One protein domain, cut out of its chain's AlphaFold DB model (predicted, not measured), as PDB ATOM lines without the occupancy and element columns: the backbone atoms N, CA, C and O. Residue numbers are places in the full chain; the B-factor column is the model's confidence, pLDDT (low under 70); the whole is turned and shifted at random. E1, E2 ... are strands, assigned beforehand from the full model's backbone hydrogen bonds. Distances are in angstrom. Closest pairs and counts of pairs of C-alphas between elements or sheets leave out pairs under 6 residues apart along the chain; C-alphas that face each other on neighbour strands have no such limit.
ATOM      1  N   ILE A   3     154.526 139.229 126.144       97.31
ATOM      2  CA  ILE A   3     155.675 138.672 126.892       97.31
ATOM      3  C   ILE A   3     156.968 138.998 126.133       97.31
ATOM      4  O   ILE A   3     157.082 138.677 124.949       97.31
ATOM      5  N   LEU A   4     157.960 139.569 126.819       97.25
ATOM      6  CA  LEU A   4     159.275 139.882 126.256       97.25
ATOM      7  C   LEU A   4     160.194 138.648 126.313       97.25
ATOM      8  O   LEU A   4     161.133 138.577 127.098       97.25
ATOM      9  N   ASN A   5     159.897 137.630 125.503       96.38
ATOM     10  CA  ASN A   5     160.734 136.424 125.375       96.38
ATOM     11  C   ASN A   5     161.521 136.356 124.053       96.38
ATOM     12  O   ASN A   5     162.271 135.407 123.825       96.38
ATOM     13  N   LYS A   6     161.338 137.357 123.190       97.19
ATOM     14  CA  LYS A   6     162.020 137.556 121.912       97.19
ATOM     15  C   LYS A   6     162.200 139.049 121.685       97.19
ATOM     16  O   LYS A   6     161.421 139.842 122.212       97.19
ATOM     17  N   CYS A   7     163.202 139.411 120.892       97.19
ATOM     18  CA  CYS A   7     163.440 140.793 120.503       97.19
ATOM     19  C   CYS A   7     162.185 141.366 119.822       97.19
ATOM     20  O   CYS A   7     161.731 140.762 118.846       97.19
ATOM     21  N   PRO A   8     161.635 142.497 120.297       94.81
ATOM     22  CA  PRO A   8     160.471 143.127 119.674       94.81
ATOM     23  C   PRO A   8     160.717 143.563 118.224       94.81
ATOM     24  O   PRO A   8     159.788 143.585 117.430       94.81
ATOM     25  N   ILE A   9     161.974 143.851 117.862       94.50
ATOM     26  CA  ILE A   9     162.346 144.344 116.529       94.50
ATOM     27  C   ILE A   9     162.496 143.197 115.524       94.50
ATOM     28  O   ILE A   9     161.875 143.203 114.467       94.50
ATOM     29  N   CYS A  10     163.327 142.197 115.838       96.00
ATOM     30  CA  CYS A  10     163.705 141.154 114.873       96.00
ATOM     31  C   CYS A  10     163.182 139.751 115.212       96.00
ATOM     32  O   CYS A  10     163.443 138.795 114.483       96.00
ATOM     33  N   GLY A  11     162.499 139.575 116.347       96.56
ATOM     34  CA  GLY A  11     162.066 138.262 116.839       96.56
ATOM     35  C   GLY A  11     163.207 137.344 117.304       96.56
ATOM     36  O   GLY A  11     162.959 136.181 117.635       96.56
ATOM     37  N   GLY A  12     164.447 137.846 117.329       97.12
ATOM     38  CA  GLY A  12     165.650 137.131 117.748       97.12
ATOM     39  C   GLY A  12     165.726 136.852 119.250       97.12
ATOM     40  O   GLY A  12     164.848 137.224 120.033       97.12
ATOM     41  N   LYS A  13     166.807 136.182 119.663       98.06
ATOM     42  CA  LYS A  13     167.061 135.852 121.070       98.06
ATOM     43  C   LYS A  13     167.389 137.119 121.869       98.06
ATOM     44  O   LYS A  13     168.114 137.989 121.385       98.06
ATOM     45  N   LEU A  14     166.865 137.184 123.091       98.06
ATOM     46  CA  LEU A  14     167.224 138.188 124.087       98.06
ATOM     47  C   LEU A  14     168.186 137.607 125.119       98.06
ATOM     48  O   LEU A  14     168.121 136.422 125.457       98.06
ATOM     49  N   GLU A  15     169.043 138.473 125.636       97.94
ATOM     50  CA  GLU A  15     169.988 138.194 126.705       97.94
ATOM     51  C   GLU A  15     169.783 139.206 127.827       97.94
ATOM     52  O   GLU A  15     169.672 140.408 127.586       97.94
ATOM     53  N   TYR A  16     169.725 138.704 129.058       96.88
ATOM     54  CA  TYR A  16     169.772 139.539 130.247       96.88
ATOM     55  C   TYR A  16     171.223 139.636 130.715       96.88
ATOM     56  O   TYR A  16     171.843 138.629 131.063       96.88
ATOM     57  N   ASN A  17     171.756 140.849 130.712       96.00
ATOM     58  CA  ASN A  17     173.124 141.156 131.084       96.00
ATOM     59  C   ASN A  17     173.139 141.672 132.520       96.00
ATOM     60  O   ASN A  17     172.908 142.852 132.768       96.00
ATOM     61  N   MET A  18     173.400 140.775 133.469       95.12
ATOM     62  CA  MET A  18     173.585 141.137 134.873       95.12
ATOM     63  C   MET A  18     174.928 141.847 135.058       95.12
ATOM     64  O   MET A  18     175.975 141.317 134.678       95.12
ATOM     65  N   LEU A  19     174.901 143.031 135.667       94.19
ATOM     66  CA  LEU A  19     176.107 143.788 135.968       94.19
ATOM     67  C   LEU A  19     176.679 143.352 137.318       94.19
ATOM     68  O   LEU A  19     176.015 143.412 138.354       94.19
ATOM     69  N   CYS A  20     177.942 142.937 137.300       92.88
ATOM     70  CA  CYS A  20     178.708 142.606 138.497       92.88
ATOM     71  C   CYS A  20     179.809 143.646 138.714       92.88
ATOM     72  O   CYS A  20     180.455 144.096 137.761       92.88
ATOM     73  N   GLN A  21     180.054 144.005 139.971       89.50
ATOM     74  CA  GLN A  21     181.052 144.996 140.341       89.50
ATOM     75  C   GLN A  21     182.315 144.343 140.892       89.50
ATOM     76  O   GLN A  21     182.289 143.431 141.713       89.50
ATOM     77  N   TYR A  22     183.452 144.915 140.509       92.38
ATOM     78  CA  TYR A  22     184.681 144.782 141.270       92.38
ATOM     79  C   TYR A  22     185.108 146.153 141.785       92.38
ATOM     80  O   TYR A  22     185.007 147.163 141.086       92.38
ATOM     81  N   THR A  23     185.652 146.176 142.995       91.81
ATOM     82  CA  THR A  23     186.066 147.408 143.664       91.81
ATOM     83  C   THR A  23     187.581 147.440 143.780       91.81
ATOM     84  O   THR A  23     188.209 146.534 144.334       91.81
ATOM     85  N   ASN A  24     188.200 148.503 143.261       94.25
ATOM     86  CA  ASN A  24     189.602 148.807 143.540       94.25
ATOM     87  C   ASN A  24     189.668 149.717 144.766       94.25
ATOM     88  O   ASN A  24     189.234 150.864 144.720       94.25
ATOM     89  N   ILE A  25     190.235 149.213 145.858       95.38
ATOM     90  CA  ILE A  25     190.294 149.948 147.121       95.38
ATOM     91  C   ILE A  25     191.627 150.678 147.216       95.38
ATOM     92  O   ILE A  25     192.690 150.055 147.158       95.38
ATOM     93  N   TYR A  26     191.578 151.988 147.431       98.00
ATOM     94  CA  TYR A  26     192.740 152.848 147.657       98.00
ATOM     95  C   TYR A  26     192.729 153.391 149.088       98.00
ATOM     96  O   TYR A  26     191.702 153.409 149.763       98.00
ATOM     97  N   GLY A  27     193.890 153.791 149.602       97.56
ATOM     98  CA  GLY A  27     193.947 154.572 150.837       97.56
ATOM     99  C   GLY A  27     193.771 156.054 150.547       97.56
ATOM    100  O   GLY A  27     194.243 156.517 149.519       97.56
ATOM    101  N   ILE A  28     193.177 156.790 151.481       98.06
ATOM    102  CA  ILE A  28     193.193 158.255 151.477       98.06
ATOM    103  C   ILE A  28     194.347 158.707 152.382       98.06
ATOM    104  O   ILE A  28     194.469 158.249 153.522       98.06
ATOM    105  N   LYS A  29     195.245 159.536 151.855       97.62
ATOM    106  CA  LYS A  29     196.389 160.118 152.567       97.62
ATOM    107  C   LYS A  29     195.928 161.301 153.426       97.62
ATOM    108  O   LYS A  29     194.852 161.852 153.231       97.62
ATOM    109  N   ARG A  30     196.773 161.750 154.363       97.25
ATOM    110  CA  ARG A  30     196.463 162.897 155.247       97.25
ATOM    111  C   ARG A  30     196.244 164.217 154.501       97.25
ATOM    112  O   ARG A  30     195.580 165.095 155.030       97.25
ATOM    113  N   ASN A  31     196.807 164.347 153.303       97.38
ATOM    114  CA  ASN A  31     196.615 165.498 152.427       97.38
ATOM    115  C   ASN A  31     195.376 165.369 151.518       97.38
ATOM    116  O   ASN A  31     195.163 166.241 150.690       97.38
ATOM    117  N   GLY A  32     194.583 164.297 151.651       97.56
ATOM    118  CA  GLY A  32     193.374 164.060 150.857       97.56
ATOM    119  C   GLY A  32     193.587 163.260 149.569       97.56
ATOM    120  O   GLY A  32     192.616 162.747 149.019       97.56
ATOM    121  N   ASP A  33     194.829 163.075 149.117       98.19
ATOM    122  CA  ASP A  33     195.114 162.301 147.904       98.19
ATOM    123  C   ASP A  33     194.878 160.802 148.103       98.19
ATOM    124  O   ASP A  33     195.040 160.257 149.199       98.19
ATOM    125  N   LEU A  34     194.629 160.088 147.006       97.75
ATOM    126  CA  LEU A  34     194.666 158.630 147.012       97.75
ATOM    127  C   LEU A  34     196.107 158.095 147.087       97.75
ATOM    128  O   LEU A  34     197.085 158.725 146.667       97.75
ATOM    129  N   THR A  35     196.263 156.887 147.624       97.12
ATOM    130  CA  THR A  35     197.499 156.113 147.480       97.12
ATOM    131  C   THR A  35     197.716 155.763 146.013       97.12
ATOM    132  O   THR A  35     196.791 155.321 145.346       97.12
ATOM    133  N   GLU A  36     198.948 155.903 145.521       95.44
ATOM    134  CA  GLU A  36     199.284 155.614 144.117       95.44
ATOM    135  C   GLU A  36     199.019 154.145 143.754       95.44
ATOM    136  O   GLU A  36     198.560 153.822 142.664       95.44
ATOM    137  N   ARG A  37     199.260 153.239 144.707       95.88
ATOM    138  CA  ARG A  37     198.942 151.820 144.557       95.88
ATOM    139  C   ARG A  37     197.586 151.512 145.174       95.88
ATOM    140  O   ARG A  37     197.290 151.946 146.293       95.88
ATOM    141  N   ARG A  38     196.802 150.689 144.473       95.19
ATOM    142  CA  ARG A  38     195.618 150.047 145.057       95.19
ATOM    143  C   ARG A  38     196.052 149.156 146.220       95.19
ATOM    144  O   ARG A  38     197.049 148.443 146.117       95.19
ATOM    145  N   LYS A  39     195.292 149.173 147.312       96.31
ATOM    146  CA  LYS A  39     195.512 148.310 148.480       96.31
ATOM    147  C   LYS A  39     195.092 146.877 148.192       96.31
ATOM    148  O   LYS A  39     195.816 145.949 148.527       96.31
ATOM    149  N   ARG A  40     193.916 146.706 147.586       95.12
ATOM    150  CA  ARG A  40     193.371 145.405 147.180       95.12
ATOM    151  C   ARG A  40     192.280 145.574 146.127       95.12
ATOM    152  O   ARG A  40     191.778 146.681 145.925       95.12
ATOM    153  N   LYS A  41     191.948 144.467 145.469       94.50
ATOM    154  CA  LYS A  41     190.764 144.316 144.625       94.50
ATOM    155  C   LYS A  41     189.778 143.437 145.387       94.50
ATOM    156  O   LYS A  41     190.190 142.400 145.900       94.50
ATOM    157  N   GLU A  42     188.526 143.852 145.454       93.88
ATOM    158  CA  GLU A  42     187.434 143.039 145.984       93.88
ATOM    159  C   GLU A  42     186.449 142.737 144.864       93.88
ATOM    160  O   GLU A  42     186.191 143.587 144.008       93.88
ATOM    161  N   ASP A  43     185.948 141.508 144.857       92.00
ATOM    162  CA  ASP A  43     184.775 141.150 144.075       92.00
ATOM    163  C   ASP A  43     183.558 141.500 144.930       92.00
ATOM    164  O   ASP A  43     183.379 140.935 146.010       92.00
ATOM    165  N   ALA A  44     182.808 142.513 144.505       86.62
ATOM    166  CA  ALA A  44     181.636 142.992 145.226       86.62
ATOM    167  C   ALA A  44     180.363 142.248 144.790       86.62
ATOM    168  O   ALA A  44     179.297 142.491 145.349       86.62
ATOM    169  N   GLY A  45     180.474 141.313 143.840       88.38
ATOM    170  CA  GLY A  45     179.357 140.522 143.354       88.38
ATOM    171  C   GLY A  45     178.393 141.324 142.482       88.38
ATOM    172  O   GLY A  45     178.785 142.249 141.767       88.38
ATOM    173  N   SER A  46     177.125 140.916 142.495       88.62
ATOM    174  CA  SER A  46     176.065 141.536 141.697       88.62
ATOM    175  C   SER A  46     175.764 142.958 142.172       88.62
ATOM    176  O   SER A  46     175.724 143.217 143.372       88.62
ATOM    177  N   MET A  47     175.499 143.861 141.229       90.12
ATOM    178  CA  MET A  47     174.970 145.201 141.514       90.12
ATOM    179  C   MET A  47     173.440 145.230 141.610       90.12
ATOM    180  O   MET A  47     172.861 146.308 141.689       90.12
ATOM    181  N   GLU A  48     172.789 144.061 141.542       89.69
ATOM    182  CA  GLU A  48     171.327 143.920 141.462       89.69
ATOM    183  C   GLU A  48     170.700 144.719 140.308       89.69
ATOM    184  O   GLU A  48     169.511 145.019 140.308       89.69
ATOM    185  N   CYS A  49     171.497 145.027 139.285       92.12
ATOM    186  CA  CYS A  49     171.059 145.699 138.078       92.12
ATOM    187  C   CYS A  49     171.546 144.950 136.838       92.12
ATOM    188  O   CYS A  49     172.474 144.131 136.870       92.12
ATOM    189  N   GLY A  50     170.879 145.212 135.727       95.31
ATOM    190  CA  GLY A  50     171.190 144.594 134.458       95.31
ATOM    191  C   GLY A  50     170.334 145.175 133.358       95.31
ATOM    192  O   GLY A  50     169.355 145.866 133.618       95.31
ATOM    193  N   PHE A  51     170.718 144.888 132.127       97.31
ATOM    194  CA  PHE A  51     170.007 145.364 130.952       97.31
ATOM    195  C   PHE A  51     169.667 144.211 130.019       97.31
ATOM    196  O   PHE A  51     170.309 143.156 130.034       97.31
ATOM    197  N   ILE A  52     168.652 144.409 129.188       98.12
ATOM    198  CA  ILE A  52     168.233 143.435 128.186       98.12
ATOM    199  C   ILE A  52     168.811 143.865 126.843       98.12
ATOM    200  O   ILE A  52     168.695 145.029 126.469       98.12
ATOM    201  N   ALA A  53     169.412 142.932 126.109       98.12
ATOM    202  CA  ALA A  53     169.906 143.178 124.759       98.12
ATOM    203  C   ALA A  53     169.503 142.054 123.802       98.12
ATOM    204  O   ALA A  53     169.315 140.904 124.212       98.12
ATOM    205  N   CYS A  54     169.363 142.374 122.518       98.00
ATOM    206  CA  CYS A  54     169.225 141.357 121.487       98.00
ATOM    207  C   CYS A  54     170.598 140.820 121.074       98.00
ATOM    208  O   CYS A  54     171.535 141.578 120.855       98.00
ATOM    209  N   ALA A  55     170.699 139.500 120.915       96.56
ATOM    210  CA  ALA A  55     171.926 138.853 120.452       96.56
ATOM    211  C   ALA A  55     172.193 139.037 118.942       96.56
ATOM    212  O   ALA A  55     173.268 138.680 118.466       96.56
ATOM    213  N   ASN A  56     171.207 139.533 118.184       94.62
ATOM    214  CA  ASN A  56     171.226 139.529 116.719       94.62
ATOM    215  C   ASN A  56     171.145 140.926 116.083       94.62
ATOM    216  O   ASN A  56     171.481 141.045 114.913       94.62
ATOM    217  N   GLU A  57     170.646 141.934 116.799       93.50
ATOM    218  CA  GLU A  57     170.343 143.270 116.263       93.50
ATOM    219  C   GLU A  57     170.512 144.347 117.341       93.50
ATOM    220  O   GLU A  57     170.574 144.041 118.534       93.50
ATOM    221  N   ASP A  58     170.502 145.606 116.906       94.88
ATOM    222  CA  ASP A  58     170.566 146.801 117.750       94.88
ATOM    223  C   ASP A  58     169.247 147.024 118.519       94.88
ATOM    224  O   ASP A  58     168.422 147.878 118.197       94.88
ATOM    225  N   PHE A  59     169.049 146.223 119.568       97.19
ATOM    226  CA  PHE A  59     168.020 146.414 120.588       97.19
ATOM    227  C   PHE A  59     168.648 146.295 121.977       97.19
ATOM    228  O   PHE A  59     169.245 145.261 122.293       97.19
ATOM    229  N   MET A  60     168.501 147.325 122.809       97.75
ATOM    230  CA  MET A  60     169.076 147.369 124.154       97.75
ATOM    231  C   MET A  60     168.269 148.276 125.090       97.75
ATOM    232  O   MET A  60     167.858 149.369 124.696       97.75
ATOM    233  N   THR A  61     168.106 147.850 126.345       98.00
ATOM    234  CA  THR A  61     167.622 148.703 127.438       98.00
ATOM    235  C   THR A  61     168.772 149.273 128.267       98.00
ATOM    236  O   THR A  61     169.895 148.778 128.213       98.00
ATOM    237  N   ASP A  62     168.508 150.285 129.081       97.06
ATOM    238  CA  ASP A  62     169.341 150.582 130.244       97.06
ATOM    239  C   ASP A  62     168.969 149.676 131.440       97.06
ATOM    240  O   ASP A  62     168.241 148.684 131.294       97.06
ATOM    241  N   CYS A  63     169.510 149.996 132.620       96.38
ATOM    242  CA  CYS A  63     169.250 149.255 133.858       96.38
ATOM    243  C   CYS A  63     167.861 149.517 134.461       96.38
ATOM    244  O   CYS A  63     167.441 148.760 135.332       96.38
ATOM    245  N   ASP A  64     167.158 150.545 133.982       95.62
ATOM    246  CA  ASP A  64     165.804 150.914 134.397       95.62
ATOM    247  C   ASP A  64     164.753 150.430 133.377       95.62
ATOM    248  O   ASP A  64     163.590 150.824 133.431       95.62
ATOM    249  N   LEU A  65     165.158 149.537 132.460       95.69
ATOM    250  CA  LEU A  65     164.349 148.975 131.373       95.69
ATOM    251  C   LEU A  65     163.924 149.991 130.297       95.69
ATOM    252  O   LEU A  65     163.097 149.669 129.444       95.69
ATOM    253  N   THR A  66     164.522 151.181 130.256       96.62
ATOM    254  CA  THR A  66     164.274 152.150 129.180       96.62
ATOM    255  C   THR A  66     164.988 151.692 127.916       96.62
ATOM    256  O   THR A  66     166.185 151.417 127.952       96.62
ATOM    257  N   VAL A  67     164.288 151.616 126.781       97.00
ATOM    258  CA  VAL A  67     164.920 151.271 125.498       97.00
ATOM    259  C   VAL A  67     165.820 152.424 125.051       97.00
ATOM    260  O   VAL A  67     165.348 153.526 124.779       97.00
ATOM    261  N   ILE A  68     167.126 152.164 124.978       97.06
ATOM    262  CA  ILE A  68     168.151 153.142 124.576       97.06
ATOM    263  C   ILE A  68     168.672 152.893 123.159       97.06
ATOM    264  O   ILE A  68     169.251 153.791 122.542       97.06
ATOM    265  N   VAL A  69     168.457 151.683 122.638       96.25
ATOM    266  CA  VAL A  69     168.745 151.317 121.253       96.25
ATOM    267  C   VAL A  69     167.560 150.510 120.708       96.25
ATOM    268  O   VAL A  69     167.212 149.497 121.320       96.25
ATOM    269  N   PRO A  70     166.941 150.930 119.590       93.94
ATOM    270  CA  PRO A  70     167.160 152.199 118.894       93.94
ATOM    271  C   PRO A  70     166.727 153.399 119.754       93.94
ATOM    272  O   PRO A  70     165.891 153.277 120.650       93.94
ATOM    273  N   GLN A  71     167.310 154.570 119.486       90.38
ATOM    274  CA  GLN A  71     166.902 155.811 120.152       90.38
ATOM    275  C   GLN A  71     165.464 156.186 119.771       90.38
ATOM    276  O   GLN A  71     165.056 155.964 118.632       90.38
ATOM    277  N   ASN A  72     164.736 156.818 120.699       86.75
ATOM    278  CA  ASN A  72     163.334 157.232 120.523       86.75
ATOM    279  C   ASN A  72     162.397 156.068 120.160       86.75
ATOM    280  O   ASN A  72     161.492 156.219 119.350       86.75
ATOM    281  N   SER A  73     162.655 154.894 120.731       90.25
ATOM    282  CA  SER A  73     161.780 153.737 120.595       90.25
ATOM    283  C   SER A  73     160.478 153.946 121.374       90.25
ATOM    284  O   SER A  73     160.525 154.204 122.575       90.25
ATOM    285  N   ASP A  74     159.336 153.714 120.727       93.50
ATOM    286  CA  ASP A  74     158.013 153.680 121.375       93.50
ATOM    287  C   ASP A  74     157.747 152.363 122.128       93.50
ATOM    288  O   ASP A  74     156.671 152.151 122.690       93.50
ATOM    289  N   ILE A  75     158.719 151.445 122.130       95.38
ATOM    290  CA  ILE A  75     158.650 150.207 122.904       95.38
ATOM    291  C   ILE A  75     158.853 150.526 124.388       95.38
ATOM    292  O   ILE A  75     159.930 150.953 124.803       95.38
ATOM    293  N   ILE A  76     157.841 150.225 125.195       95.69
ATOM    294  CA  ILE A  76     157.868 150.357 126.651       95.69
ATOM    295  C   ILE A  76     158.053 148.971 127.257       95.69
ATOM    296  O   ILE A  76     157.254 148.069 127.001       95.69
ATOM    297  N   ILE A  77     159.092 148.800 128.076       96.62
ATOM    298  CA  ILE A  77     159.366 147.554 128.797       96.62
ATOM    299  C   ILE A  77     158.898 147.684 130.245       96.62
ATOM    300  O   ILE A  77     159.104 148.705 130.894       96.62
ATOM    301  N   SER A  78     158.283 146.628 130.773       95.75
ATOM    302  CA  SER A  78     157.877 146.557 132.177       95.75
ATOM    303  C   SER A  78     158.153 145.178 132.770       95.75
ATOM    304  O   SER A  78     158.239 144.176 132.055       95.75
ATOM    305  N   GLN A  79     158.297 145.118 134.095       96.19
ATOM    306  CA  GLN A  79     158.466 143.872 134.837       96.19
ATOM    307  C   GLN A  79     157.314 143.687 135.828       96.19
ATOM    308  O   GLN A  79     157.030 144.564 136.641       96.19
ATOM    309  N   ILE A  80     156.648 142.533 135.770       96.12
ATOM    310  CA  ILE A  80     155.523 142.183 136.645       96.12
ATOM    311  C   ILE A  80     155.740 140.756 137.153       96.12
ATOM    312  O   ILE A  80     155.805 139.831 136.344       96.12
ATOM    313  N   HIS A  81     155.824 140.569 138.477       91.69
ATOM    314  CA  HIS A  81     156.046 139.261 139.124       91.69
ATOM    315  C   HIS A  81     157.154 138.435 138.427       91.69
ATOM    316  O   HIS A  81     156.906 137.332 137.938       91.69
ATOM    317  N   ASP A  82     158.350 139.022 138.311       92.00
ATOM    318  CA  ASP A  82     159.562 138.430 137.713       92.00
ATOM    319  C   ASP A  82     159.513 138.142 136.205       92.00
ATOM    320  O   ASP A  82     160.416 137.513 135.651       92.00
ATOM    321  N   ARG A  83     158.482 138.614 135.501       96.56
ATOM    322  CA  ARG A  83     158.359 138.460 134.048       96.56
ATOM    323  C   ARG A  83     158.474 139.802 133.357       96.56
ATOM    324  O   ARG A  83     157.856 140.772 133.789       96.56
ATOM    325  N   TYR A  84     159.228 139.826 132.263       97.31
ATOM    326  CA  TYR A  84     159.358 140.999 131.412       97.31
ATOM    327  C   TYR A  84     158.284 141.010 130.330       97.31
ATOM    328  O   TYR A  84     157.957 139.983 129.718       97.31
ATOM    329  N   TYR A  85     157.768 142.199 130.078       97.56
ATOM    330  CA  TYR A  85     156.737 142.477 129.102       97.56
ATOM    331  C   TYR A  85     157.124 143.685 128.266       97.56
ATOM    332  O   TYR A  85     157.948 144.494 128.684       97.56
ATOM    333  N   TYR A  86     156.502 143.806 127.098       96.81
ATOM    334  CA  TYR A  86     156.592 145.017 126.301       96.81
ATOM    335  C   TYR A  86     155.258 145.424 125.686       96.81
ATOM    336  O   TYR A  86     154.347 144.604 125.494       96.81
ATOM    337  N   GLU A  87     155.174 146.708 125.375       95.50
ATOM    338  CA  GLU A  87     154.113 147.349 124.609       95.50
ATOM    339  C   GLU A  87     154.756 148.238 123.552       95.50
ATOM    340  O   GLU A  87     155.832 148.778 123.778       95.50
ATOM    341  N   GLU A  88     154.128 148.334 122.389       89.81
ATOM    342  CA  GLU A  88     154.496 149.286 121.340       89.81
ATOM    343  C   GLU A  88     153.513 150.452 121.478       89.81
ATOM    344  O   GLU A  88     152.315 150.199 121.654       89.81
ATOM    345  N   GLY A  89     153.995 151.697 121.461       76.38
ATOM    346  CA  GLY A  89     153.116 152.861 121.362       76.38
ATOM    347  C   GLY A  89     152.199 152.742 120.141       76.38
ATOM    348  O   GLY A  89     152.623 152.263 119.088       76.38
TER     349      GLY A  89
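This is residues 3 to 89 of the 91 residues of an uncharacterized protein of Blautia sp. AF19-13LB (UniProt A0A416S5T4). Picture a long, twisted two-stranded hairpin, E1 and E2, with a wide loop of residues 26 to 39 at its far end and a small, loosely joined head at the other, where E3, the short hairpin of E4 and E5 and the unnamed stretches gather. The long hairpin and its loop make the length of the rod, which spans 56 by 25 by 24 A. You will find 87 printed residues with five named strands, E1 to E5 in that order along the chain, and no named helix; the class is all strand, though under half of the residues, 42 of 87, are in named elements. There are two antiparallel sheets of two strands each, E1 - E2 and E4 - E5, and the whole is extended, with a radius of gyration of the C-alphas of 18.7 A.

Start with the hairpin of E1, residues 14 to 25, and E2, residues 40 to 54. These strands are antiparallel, with 160 degrees between their directions; look for N 15 and O 53 at 2.8 A, and N 25 and O 40 at 3.0 A, both within hydrogen-bond range. At residue 48, E2 bends by 68 degrees. E3, residues 67 to 69, pairs with no named strand, but residues 60 to 61 pair with it, antiparallel. E2 and E3 are near each other, with 5 pairs of C-alphas within 10 A. Next find E4, residues 75 to 80: the closest C-alphas of E3 and E4 are those of Val 67 and Ile 75, 6.9 A apart. E4 forms a second hairpin with E5, residues 83 to 88, antiparallel at 154 degrees, with N 76 and O 87 at 2.9 A. E4 and E5 are both apart from E1 and from E2.

Find C-alpha 14 at (167.224, 138.188, 124.087); from there E1 runs 34.7 A to C-alpha 25 at (190.294, 149.948, 147.121). E2 runs 35.5 A from Arg 40 to Cys 54. E3 is short, from Val 67 to Val 69. E4 runs 16.2 A from Ile 75 to Ile 80, and E5 runs 17.1 A from Arg 83 to C-alpha 88 at (154.496, 149.286, 121.340).

The two C-alphas farthest apart are those of Gly 11 and Arg 30, 57.1 A. The links E1 to E2, 14 residues, and E2 to E3, 12 residues, are long; those from E3 to E4 and from E4 to E5 are tight. In the first long link, residues 26 to 39, the C-alphas lie 26 to 37 A from the mean of all C-alphas. The printed part, residues 3 to 89, has no cut. The mean pLDDT of the printed part is 95.0, and no printed residue is under 70.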